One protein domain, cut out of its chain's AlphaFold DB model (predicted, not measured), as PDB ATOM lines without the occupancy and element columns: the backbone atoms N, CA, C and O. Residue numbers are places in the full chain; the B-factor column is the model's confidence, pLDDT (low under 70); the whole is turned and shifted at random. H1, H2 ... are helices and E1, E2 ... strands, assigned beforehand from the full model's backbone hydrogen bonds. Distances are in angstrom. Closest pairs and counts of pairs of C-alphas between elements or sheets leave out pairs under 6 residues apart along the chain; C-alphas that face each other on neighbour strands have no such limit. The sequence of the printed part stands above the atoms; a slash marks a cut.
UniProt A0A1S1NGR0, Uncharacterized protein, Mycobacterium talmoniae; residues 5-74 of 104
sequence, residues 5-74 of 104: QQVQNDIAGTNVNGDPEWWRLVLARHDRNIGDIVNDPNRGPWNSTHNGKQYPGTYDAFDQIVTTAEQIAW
ATOM      1  N   GLN A   5     153.241 194.546  43.855       85.06
ATOM      2  CA  GLN A   5     154.027 193.317  43.791       85.06
ATOM      3  C   GLN A   5     153.649 192.373  44.930       85.06
ATOM      4  O   GLN A   5     153.480 191.177  44.716       85.06
ATOM      5  N   GLN A   6     153.464 192.912  46.132       85.56
ATOM      6  CA  GLN A   6     153.040 192.148  47.292       85.56
ATOM      7  C   GLN A   6     151.661 191.519  47.064       85.56
ATOM      8  O   GLN A   6     151.486 190.338  47.339       85.56
ATOM      9  N   VAL A   7     150.718 192.253  46.462       87.06
ATOM     10  CA  VAL A   7     149.398 191.702  46.108       87.06
ATOM     11  C   VAL A   7     149.507 190.580  45.070       87.06
ATOM     12  O   VAL A   7     148.831 189.565  45.200       87.06
ATOM     13  N   GLN A   8     150.363 190.723  44.052       86.69
ATOM     14  CA  GLN A   8     150.588 189.656  43.068       86.69
ATOM     15  C   GLN A   8     151.194 188.403  43.705       86.69
ATOM     16  O   GLN A   8     150.728 187.298  43.438       86.69
ATOM     17  N   ASN A   9     152.185 188.575  44.580       87.50
ATOM     18  CA  ASN A   9     152.821 187.472  45.294       87.50
ATOM     19  C   ASN A   9     151.820 186.757  46.218       87.50
ATOM     20  O   ASN A   9     151.759 185.525  46.228       87.50
ATOM     21  N   ASP A  10     150.977 187.524  46.917       86.44
ATOM     22  CA  ASP A  10     149.918 187.007  47.788       86.44
ATOM     23  C   ASP A  10     148.839 186.239  47.011       86.44
ATOM     24  O   ASP A  10     148.290 185.269  47.537       86.44
ATOM     25  N   ILE A  11     148.521 186.641  45.777       88.12
ATOM     26  CA  ILE A  11     147.580 185.923  44.902       88.12
ATOM     27  C   ILE A  11     148.208 184.619  44.410       88.12
ATOM     28  O   ILE A  11     147.617 183.561  44.603       88.12
ATOM     29  N   ALA A  12     149.433 184.685  43.882       87.38
ATOM     30  CA  ALA A  12     150.160 183.536  43.344       87.38
ATOM     31  C   ALA A  12     150.612 182.525  44.419       87.38
ATOM     32  O   ALA A  12     151.145 181.464  44.089       87.38
ATOM     33  N   GLY A  13     150.456 182.865  45.703       89.25
ATOM     34  CA  GLY A  13     150.892 182.039  46.826       89.25
ATOM     35  C   GLY A  13     152.408 181.898  46.912       89.25
ATOM     36  O   GLY A  13     152.907 180.839  47.286       89.25
ATOM     37  N   THR A  14     153.140 182.953  46.553       90.81
ATOM     38  CA  THR A  14     154.608 182.980  46.544       90.81
ATOM     39  C   THR A  14     155.152 184.012  47.523       90.81
ATOM     40  O   THR A  14     154.515 185.026  47.801       90.81
ATOM     41  N   ASN A  15     156.344 183.757  48.054       88.62
ATOM     42  CA  ASN A  15     157.071 184.704  48.886       88.62
ATOM     43  C   ASN A  15     157.782 185.770  48.030       88.62
ATOM     44  O   ASN A  15     157.740 185.756  46.801       88.62
ATOM     45  N   VAL A  16     158.497 186.689  48.681       85.44
ATOM     46  CA  VAL A  16     159.240 187.775  48.008       85.44
ATOM     47  C   VAL A  16     160.316 187.304  47.020       85.44
ATOM     48  O   VAL A  16     160.711 188.077  46.154       85.44
ATOM     49  N   ASN A  17     160.777 186.054  47.118       84.94
ATOM     50  CA  ASN A  17     161.746 185.461  46.194       84.94
ATOM     51  C   ASN A  17     161.071 184.706  45.033       84.94
ATOM     52  O   ASN A  17     161.764 184.159  44.176       84.94
ATOM     53  N   GLY A  18     159.736 184.651  44.997       82.75
ATOM     54  CA  GLY A  18     158.958 183.890  44.017       82.75
ATOM     55  C   GLY A  18     158.856 182.392  44.326       82.75
ATOM     56  O   GLY A  18     158.316 181.638  43.515       82.75
ATOM     57  N   ASP A  19     159.355 181.945  45.482       87.56
ATOM     58  CA  ASP A  19     159.181 180.560  45.917       87.56
ATOM     59  C   ASP A  19     157.775 180.370  46.506       87.56
ATOM     60  O   ASP A  19     157.282 181.260  47.205       87.56
ATOM     61  N   PRO A  20     157.116 179.224  46.267       89.50
ATOM     62  CA  PRO A  20     155.777 178.981  46.780       89.50
ATOM     63  C   PRO A  20     155.772 178.827  48.306       89.50
ATOM     64  O   PRO A  20     156.641 178.182  48.899       89.50
ATOM     65  N   GLU A  21     154.747 179.382  48.942       90.12
ATOM     66  CA  GLU A  21     154.487 179.265  50.375       90.12
ATOM     67  C   GLU A  21     153.867 177.891  50.676       90.12
ATOM     68  O   GLU A  21     152.702 177.636  50.371       90.12
ATOM     69  N   TRP A  22     154.627 176.972  51.280       83.94
ATOM     70  CA  TRP A  22     154.222 175.559  51.406       83.94
ATOM     71  C   TRP A  22     152.924 175.326  52.183       83.94
ATOM     72  O   TRP A  22     152.214 174.359  51.924       83.94
ATOM     73  N   TRP A  23     152.584 176.213  53.117       82.00
ATOM     74  CA  TRP A  23     151.336 176.140  53.881       82.00
ATOM     75  C   TRP A  23     150.093 176.484  53.044       82.00
ATOM     76  O   TRP A  23     148.980 176.226  53.492       82.00
ATOM     77  N   ARG A  24     150.267 177.039  51.837       84.69
ATOM     78  CA  ARG A  24     149.193 177.287  50.864       84.69
ATOM     79  C   ARG A  24     148.980 176.140  49.889       84.69
ATOM     80  O   ARG A  24     148.135 176.264  49.014       84.69
ATOM     81  N   LEU A  25     149.732 175.051  50.000       82.81
ATOM     82  CA  LEU A  25     149.618 173.927  49.085       82.81
ATOM     83  C   LEU A  25     148.208 173.319  49.121       82.81
ATOM     84  O   LEU A  25     147.794 172.749  50.131       82.81
ATOM     85  N   VAL A  26     147.512 173.357  47.984       75.69
ATOM     86  CA  VAL A  26     146.278 172.599  47.767       75.69
ATOM     87  C   VAL A  26     146.507 171.561  46.682       75.69
ATOM     88  O   VAL A  26     146.853 171.873  45.542       75.69
ATOM     89  N   LEU A  27     146.287 170.297  47.034       72.56
ATOM     90  CA  LEU A  27     146.284 169.209  46.065       72.56
ATOM     91  C   LEU A  27     144.939 169.207  45.342       72.56
ATOM     92  O   LEU A  27     143.952 168.651  45.820       72.56
ATOM     93  N   ALA A  28     144.911 169.863  44.189       62.69
ATOM     94  CA  ALA A  28     143.787 169.809  43.274       62.69
ATOM     95  C   ALA A  28     143.914 168.609  42.328       62.69
ATOM     96  O   ALA A  28     145.008 168.119  42.041       62.69
ATOM     97  N   ARG A  29     142.772 168.124  41.844       56.22
ATOM     98  CA  ARG A  29     142.719 167.115  40.784       56.22
ATOM     99  C   ARG A  29     143.144 167.790  39.472       56.22
ATOM    100  O   ARG A  29     142.732 168.916  39.230       56.22
ATOM    101  N   HIS A  30     143.985 167.133  38.672       53.59
ATOM    102  CA  HIS A  30     144.318 167.561  37.305       53.59
ATOM    103  C   HIS A  30     143.044 167.731  36.462       53.59
ATOM    104  O   HIS A  30     142.056 167.056  36.743       53.59
ATOM    105  N   ASP A  31     143.098 168.576  35.427       47.84
ATOM    106  CA  ASP A  31     142.056 168.668  34.396       47.84
ATOM    107  C   ASP A  31     141.832 167.260  33.820       47.84
ATOM    108  O   ASP A  31     142.783 166.602  33.377       47.84
ATOM    109  N   ARG A  32     140.606 166.740  33.925       52.88
ATOM    110  CA  ARG A  32     140.302 165.339  33.594       52.88
ATOM    111  C   ARG A  32     139.509 165.245  32.315       52.88
ATOM    112  O   ARG A  32     138.612 166.045  32.063       52.88
ATOM    113  N   ASN A  33     139.757 164.177  31.569       44.88
ATOM    114  CA  ASN A  33     138.764 163.733  30.608       44.88
ATOM    115  C   ASN A  33     137.665 162.967  31.355       44.88
ATOM    116  O   ASN A  33     137.901 162.348  32.397       44.88
ATOM    117  N   ILE A  34     136.447 162.997  30.813       41.84
ATOM    118  CA  ILE A  34     135.340 162.178  31.318       41.84
ATOM    119  C   ILE A  34     135.796 160.706  31.378       41.84
ATOM    120  O   ILE A  34     136.182 160.148  30.353       41.84
ATOM    121  N   GLY A  35     135.752 160.091  32.569       42.22
ATOM    122  CA  GLY A  35     136.106 158.676  32.785       42.22
ATOM    123  C   GLY A  35     137.386 158.404  33.589       42.22
ATOM    124  O   GLY A  35     137.637 157.251  33.939       42.22
ATOM    125  N   ASP A  36     138.187 159.422  33.921       43.72
ATOM    126  CA  ASP A  36     139.414 159.222  34.701       43.72
ATOM    127  C   ASP A  36     139.112 158.887  36.177       43.72
ATOM    128  O   ASP A  36     138.635 159.725  36.951       43.72
ATOM    129  N   ILE A  37     139.426 157.651  36.583       41.72
ATOM    130  CA  ILE A  37     139.266 157.170  37.963       41.72
ATOM    131  C   ILE A  37     140.164 157.990  38.899       41.72
ATOM    132  O   ILE A  37     141.361 158.143  38.663       41.72
ATOM    133  N   VAL A  38     139.593 158.438  40.024       47.25
ATOM    134  CA  VAL A  38     140.199 159.275  41.088       47.25
ATOM    135  C   VAL A  38     141.534 158.746  41.647       47.25
ATOM    136  O   VAL A  38     142.244 159.470  42.342       47.25
ATOM    137  N   ASN A  39     141.901 157.513  41.310       47.28
ATOM    138  CA  ASN A  39     142.984 156.759  41.920       47.28
ATOM    139  C   ASN A  39     144.179 156.549  40.976       47.28
ATOM    140  O   ASN A  39     145.064 155.784  41.343       47.28
ATOM    141  N   ASP A  40     144.197 157.145  39.771       50.62
ATOM    142  CA  ASP A  40     145.311 156.976  38.825       50.62
ATOM    143  C   ASP A  40     146.615 157.573  39.402       50.62
ATOM    144  O   ASP A  40     146.758 158.801  39.463       50.62
ATOM    145  N   PRO A  41     147.592 156.735  39.809       54.81
ATOM    146  CA  PRO A  41     148.840 157.206  40.406       54.81
ATOM    147  C   PRO A  41     149.717 157.960  39.404       54.81
ATOM    148  O   PRO A  41     150.582 158.731  39.811       54.81
ATOM    149  N   ASN A  42     149.504 157.745  38.100       54.16
ATOM    150  CA  ASN A  42     150.316 158.330  37.037       54.16
ATOM    151  C   ASN A  42     149.905 159.763  36.702       54.16
ATOM    152  O   ASN A  42     150.708 160.504  36.139       54.16
ATOM    153  N   ARG A  43     148.666 160.162  37.023       51.69
ATOM    154  CA  ARG A  43     148.167 161.513  36.721       51.69
ATOM    155  C   ARG A  43     148.321 162.506  37.864       51.69
ATOM    156  O   ARG A  43     148.197 163.700  37.619       51.69
ATOM    157  N   GLY A  44     148.676 162.025  39.059       51.12
ATOM    158  CA  GLY A  44     149.159 162.832  40.183       51.12
ATOM    159  C   GLY A  44     148.244 163.997  40.604       51.12
ATOM    160  O   GLY A  44     147.142 164.182  40.082       51.12
ATOM    161  N   PRO A  45     148.656 164.798  41.592       56.88
ATOM    162  CA  PRO A  45     148.035 166.093  41.855       56.88
ATOM    163  C   PRO A  45     148.272 167.056  40.680       56.88
ATOM    164  O   PRO A  45     149.268 166.923  39.969       56.88
ATOM    165  N   TRP A  46     147.392 168.046  40.499       63.56
ATOM    166  CA  TRP A  46     147.668 169.223  39.665       63.56
ATOM    167  C   TRP A  46     149.042 169.780  40.039       63.56
ATOM    168  O   TRP A  46     149.287 169.937  41.226       63.56
ATOM    169  N   ASN A  47     149.933 170.051  39.086       72.12
ATOM    170  CA  ASN A  47     151.263 170.596  39.372       72.12
ATOM    171  C   ASN A  47     151.336 172.042  38.885       72.12
ATOM    172  O   ASN A  47     150.919 172.339  37.766       72.12
ATOM    173  N   SER A  48     151.920 172.927  39.682       73.25
ATOM    174  CA  SER A  48     152.208 174.306  39.294       73.25
ATOM    175  C   SER A  48     153.705 174.499  39.048       73.25
ATOM    176  O   SER A  48     154.546 173.711  39.487       73.25
ATOM    177  N   THR A  49     154.065 175.543  38.301       81.56
ATOM    178  CA  THR A  49     155.468 175.918  38.081       81.56
ATOM    179  C   THR A  49     155.740 177.272  38.711       81.56
ATOM    180  O   THR A  49     155.096 178.255  38.358       81.56
ATOM    181  N   HIS A  50     156.727 177.328  39.602       80.81
ATOM    182  CA  HIS A  50     157.175 178.553  40.262       80.81
ATOM    183  C   HIS A  50     158.684 178.685  40.056       80.81
ATOM    184  O   HIS A  50     159.427 177.733  40.295       80.81
ATOM    185  N   ASN A  51     159.144 179.835  39.551       84.00
ATOM    186  CA  ASN A  51     160.562 180.081  39.251       84.00
ATOM    187  C   ASN A  51     161.235 178.968  38.412       84.00
ATOM    188  O   ASN A  51     162.384 178.594  38.642       84.00
ATOM    189  N   GLY A  52     160.501 178.397  37.448       80.56
ATOM    190  CA  GLY A  52     161.000 177.328  36.573       80.56
ATOM    191  C   GLY A  52     161.129 175.949  37.233       80.56
ATOM    192  O   GLY A  52     161.599 175.015  36.586       80.56
ATOM    193  N   LYS A  53     160.704 175.792  38.492       81.38
ATOM    194  CA  LYS A  53     160.618 174.502  39.187       81.38
ATOM    195  C   LYS A  53     159.167 174.036  39.251       81.38
ATOM    196  O   LYS A  53     158.273 174.831  39.536       81.38
ATOM    197  N   GLN A  54     158.944 172.748  39.007       80.56
ATOM    198  CA  GLN A  54     157.635 172.128  39.200       80.56
ATOM    199  C   GLN A  54     157.406 171.795  40.672       80.56
ATOM    200  O   GLN A  54     158.277 171.223  41.329       80.56
ATOM    201  N   TYR A  55     156.210 172.114  41.151       78.25
ATOM    202  CA  TYR A  55     155.728 171.781  42.480       78.25
ATOM    203  C   TYR A  55     154.416 171.001  42.372       78.25
ATOM    204  O   TYR A  55     153.608 171.290  41.487       78.25
ATOM    205  N   PRO A  56     154.180 170.027  43.264       75.56
ATOM    206  CA  PRO A  56     152.871 169.413  43.379       75.56
ATOM    207  C   PRO A  56     151.866 170.414  43.944       75.56
ATOM    208  O   PRO A  56     152.222 171.230  44.793       75.56
ATOM    209  N   GLY A  57     150.622 170.299  43.496       75.31
ATOM    210  CA  GLY A  57     149.476 171.130  43.865       75.31
ATOM    211  C   GLY A  57     149.414 172.491  43.175       75.31
ATOM    212  O   GLY A  57     150.220 172.827  42.310       75.31
ATOM    213  N   THR A  58     148.422 173.279  43.588       81.38
ATOM    214  CA  THR A  58     148.317 174.706  43.283       81.38
ATOM    215  C   THR A  58     148.470 175.540  44.557       81.38
ATOM    216  O   THR A  58     148.021 175.151  45.641       81.38
ATOM    217  N   TYR A  59     149.120 176.690  44.414       86.31
ATOM    218  CA  TYR A  59     149.384 177.667  45.475       86.31
ATOM    219  C   TYR A  59     148.630 178.980  45.226       86.31
ATOM    220  O   TYR A  59     148.504 179.796  46.143       86.31
ATOM    221  N   ASP A  60     148.119 179.166  44.003       85.44
ATOM    222  CA  ASP A  60     147.397 180.360  43.588       85.44
ATOM    223  C   ASP A  60     145.978 180.367  44.168       85.44
ATOM    224  O   ASP A  60     145.250 179.374  44.123       85.44
ATOM    225  N   ALA A  61     145.576 181.506  44.724       82.94
ATOM    226  CA  ALA A  61     144.300 181.639  45.411       82.94
ATOM    227  C   ALA A  61     143.086 181.453  44.481       82.94
ATOM    228  O   ALA A  61     142.060 180.931  44.919       82.94
ATOM    229  N   PHE A  62     143.171 181.854  43.211       80.56
ATOM    230  CA  PHE A  62     142.075 181.694  42.255       80.56
ATOM    231  C   PHE A  62     141.958 180.253  41.769       80.56
ATOM    232  O   PHE A  62     140.848 179.715  41.737       80.56
ATOM    233  N   ASP A  63     143.082 179.599  41.486       72.62
ATOM    234  CA  ASP A  63     143.101 178.176  41.130       72.62
ATOM    235  C   ASP A  63     142.507 177.311  42.251       72.62
ATOM    236  O   ASP A  63     141.751 176.364  42.005       72.62
ATOM    237  N   GLN A  64     142.793 177.662  43.508       75.62
ATOM    238  CA  GLN A  64     142.227 176.987  44.674       75.62
ATOM    239  C   GLN A  64     140.709 177.132  44.758       75.62
ATOM    240  O   GLN A  64     140.019 176.163  45.081       75.62
ATOM    241  N   ILE A  65     140.169 178.316  44.451       68.12
ATOM    242  CA  ILE A  65     138.721 178.555  44.468       68.12
ATOM    243  C   ILE A  65     138.032 177.682  43.418       68.12
ATOM    244  O   ILE A  65     137.052 177.012  43.742       68.12
ATOM    245  N   VAL A  66     138.550 177.654  42.187       64.25
ATOM    246  CA  VAL A  66     137.945 176.898  41.078       64.25
ATOM    247  C   VAL A  66     137.970 175.399  41.366       64.25
ATOM    248  O   VAL A  66     136.929 174.745  41.336       64.25
ATOM    249  N   THR A  67     139.132 174.865  41.733       62.84
ATOM    250  CA  THR A  67     139.314 173.424  41.965       62.84
ATOM    251  C   THR A  67     138.551 172.917  43.189       62.84
ATOM    252  O   THR A  67     138.056 171.788  43.191       62.84
ATOM    253  N   THR A  68     138.410 173.742  44.228       63.41
ATOM    254  CA  THR A  68     137.587 173.415  45.401       63.41
ATOM    255  C   THR A  68     136.098 173.479  45.060       63.41
ATOM    256  O   THR A  68     135.339 172.591  45.450       63.41
ATOM    257  N   ALA A  69     135.667 174.500  44.315       55.62
ATOM    258  CA  ALA A  69     134.276 174.644  43.897       55.62
ATOM    259  C   ALA A  69     133.834 173.490  42.989       55.62
ATOM    260  O   ALA A  69     132.758 172.936  43.200       55.62
ATOM    261  N   GLU A  70     134.677 173.076  42.044       60.50
ATOM    262  CA  GLU A  70     134.421 171.929  41.173       60.50
ATOM    263  C   GLU A  70     134.294 170.628  41.980       60.50
ATOM    264  O   GLU A  70     133.310 169.905  41.850       60.50
ATOM    265  N   GLN A  71     135.216 170.360  42.909       60.22
ATOM    266  CA  GLN A  71     135.152 169.153  43.739       60.22
ATOM    267  C   GLN A  71     133.918 169.102  44.652       60.22
ATOM    268  O   GLN A  71     133.405 168.020  44.935       60.22
ATOM    269  N   ILE A  72     133.431 170.247  45.140       57.78
ATOM    270  CA  ILE A  72     132.253 170.297  46.016       57.78
ATOM    271  C   ILE A  72     130.958 170.208  45.204       57.78
ATOM    272  O   ILE A  72     130.051 169.468  45.602       57.78
ATOM    273  N   ALA A  73     130.871 170.936  44.087       59.00
ATOM    274  CA  ALA A  73     129.651 171.082  43.291       59.00
ATOM    275  C   ALA A  73     129.141 169.754  42.720       59.00
ATOM    276  O   ALA A  73     127.935 169.584  42.548       59.00
ATOM    277  N   TRP A  74     130.039 168.800  42.476       69.19
ATOM    278  CA  TRP A  74     129.682 167.496  41.928       69.19
ATOM    279  C   TRP A  74     129.343 166.454  42.993       69.19
ATOM    280  O   TRP A  74     129.001 165.333  42.646       69.19
TER     281      TRP A  74
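AT A GLANCE: This is residues 5 to 74 of the 104 residues of an uncharacterized protein of Mycobacterium talmoniae (UniProt A0A1S1NGR0). Two helices, H1 and H2, follow each other nearly end to end along one long side of the model, and a small hairpin of two strands, E1 and E2, lies on the other side. A long loop, residues 13 to 46, runs from H1 to the far end around Gly 35 and folds back to E1. The printed part has 70 residues, with H1, E1, E2 and H2 in that order; the two-strand sheet is antiparallel and the class is mixed, helices and strands, with 29 residues, under half, in named elements. The whole is only just compact, close to loose, with a radius of gyration of the C-alphas of 13.1 A, and elongated, spanning 40 by 25 by 18 A.

HOW THE PARTS SIT: H1, residues 5 to 12, and H2, residues 61 to 73, only just touch, with 3 pairs of C-alphas within 8 A. The closest C-alphas are those of Ile 11 and Ala 61, 5.4 A apart, and H2 touches H1 with residues 61 to 62 alone. The two helices run the same way at a shallow tilt of 24 degrees. E1, residues 47 to 50, and E2, residues 53 to 56, form a hairpin, antiparallel at 145 degrees. N 48 and O 55 are within hydrogen-bond range at 3.0 A, as are N 55 and O 48 at 2.8 A. H1 and E2 are apart, and so are E1 and H2. In H1 and H2 every O i to N i+4 pair is within hydrogen-bond range.

IN THESE COORDINATES: H1 begins at C-alpha 5, (154.027, 193.317, 43.791), and measures 10.5 A. E1 measures 10.0 A and E2 10.2 A. H2, 18.2 A long, ends at C-alpha 73, (129.651, 171.082, 43.291).

THE WHOLE: The two C-alphas farthest apart are those of Gln 5 and Gly 35, at 40.5 A. The printed part has no cut. The link from H1 to E1 is long, 34 residues; those from E1 to E2 and from E2 to H2 are tight. The mean pLDDT of the printed part is 71.1, and residues 28 to 46 and 65 to 74 are under 70.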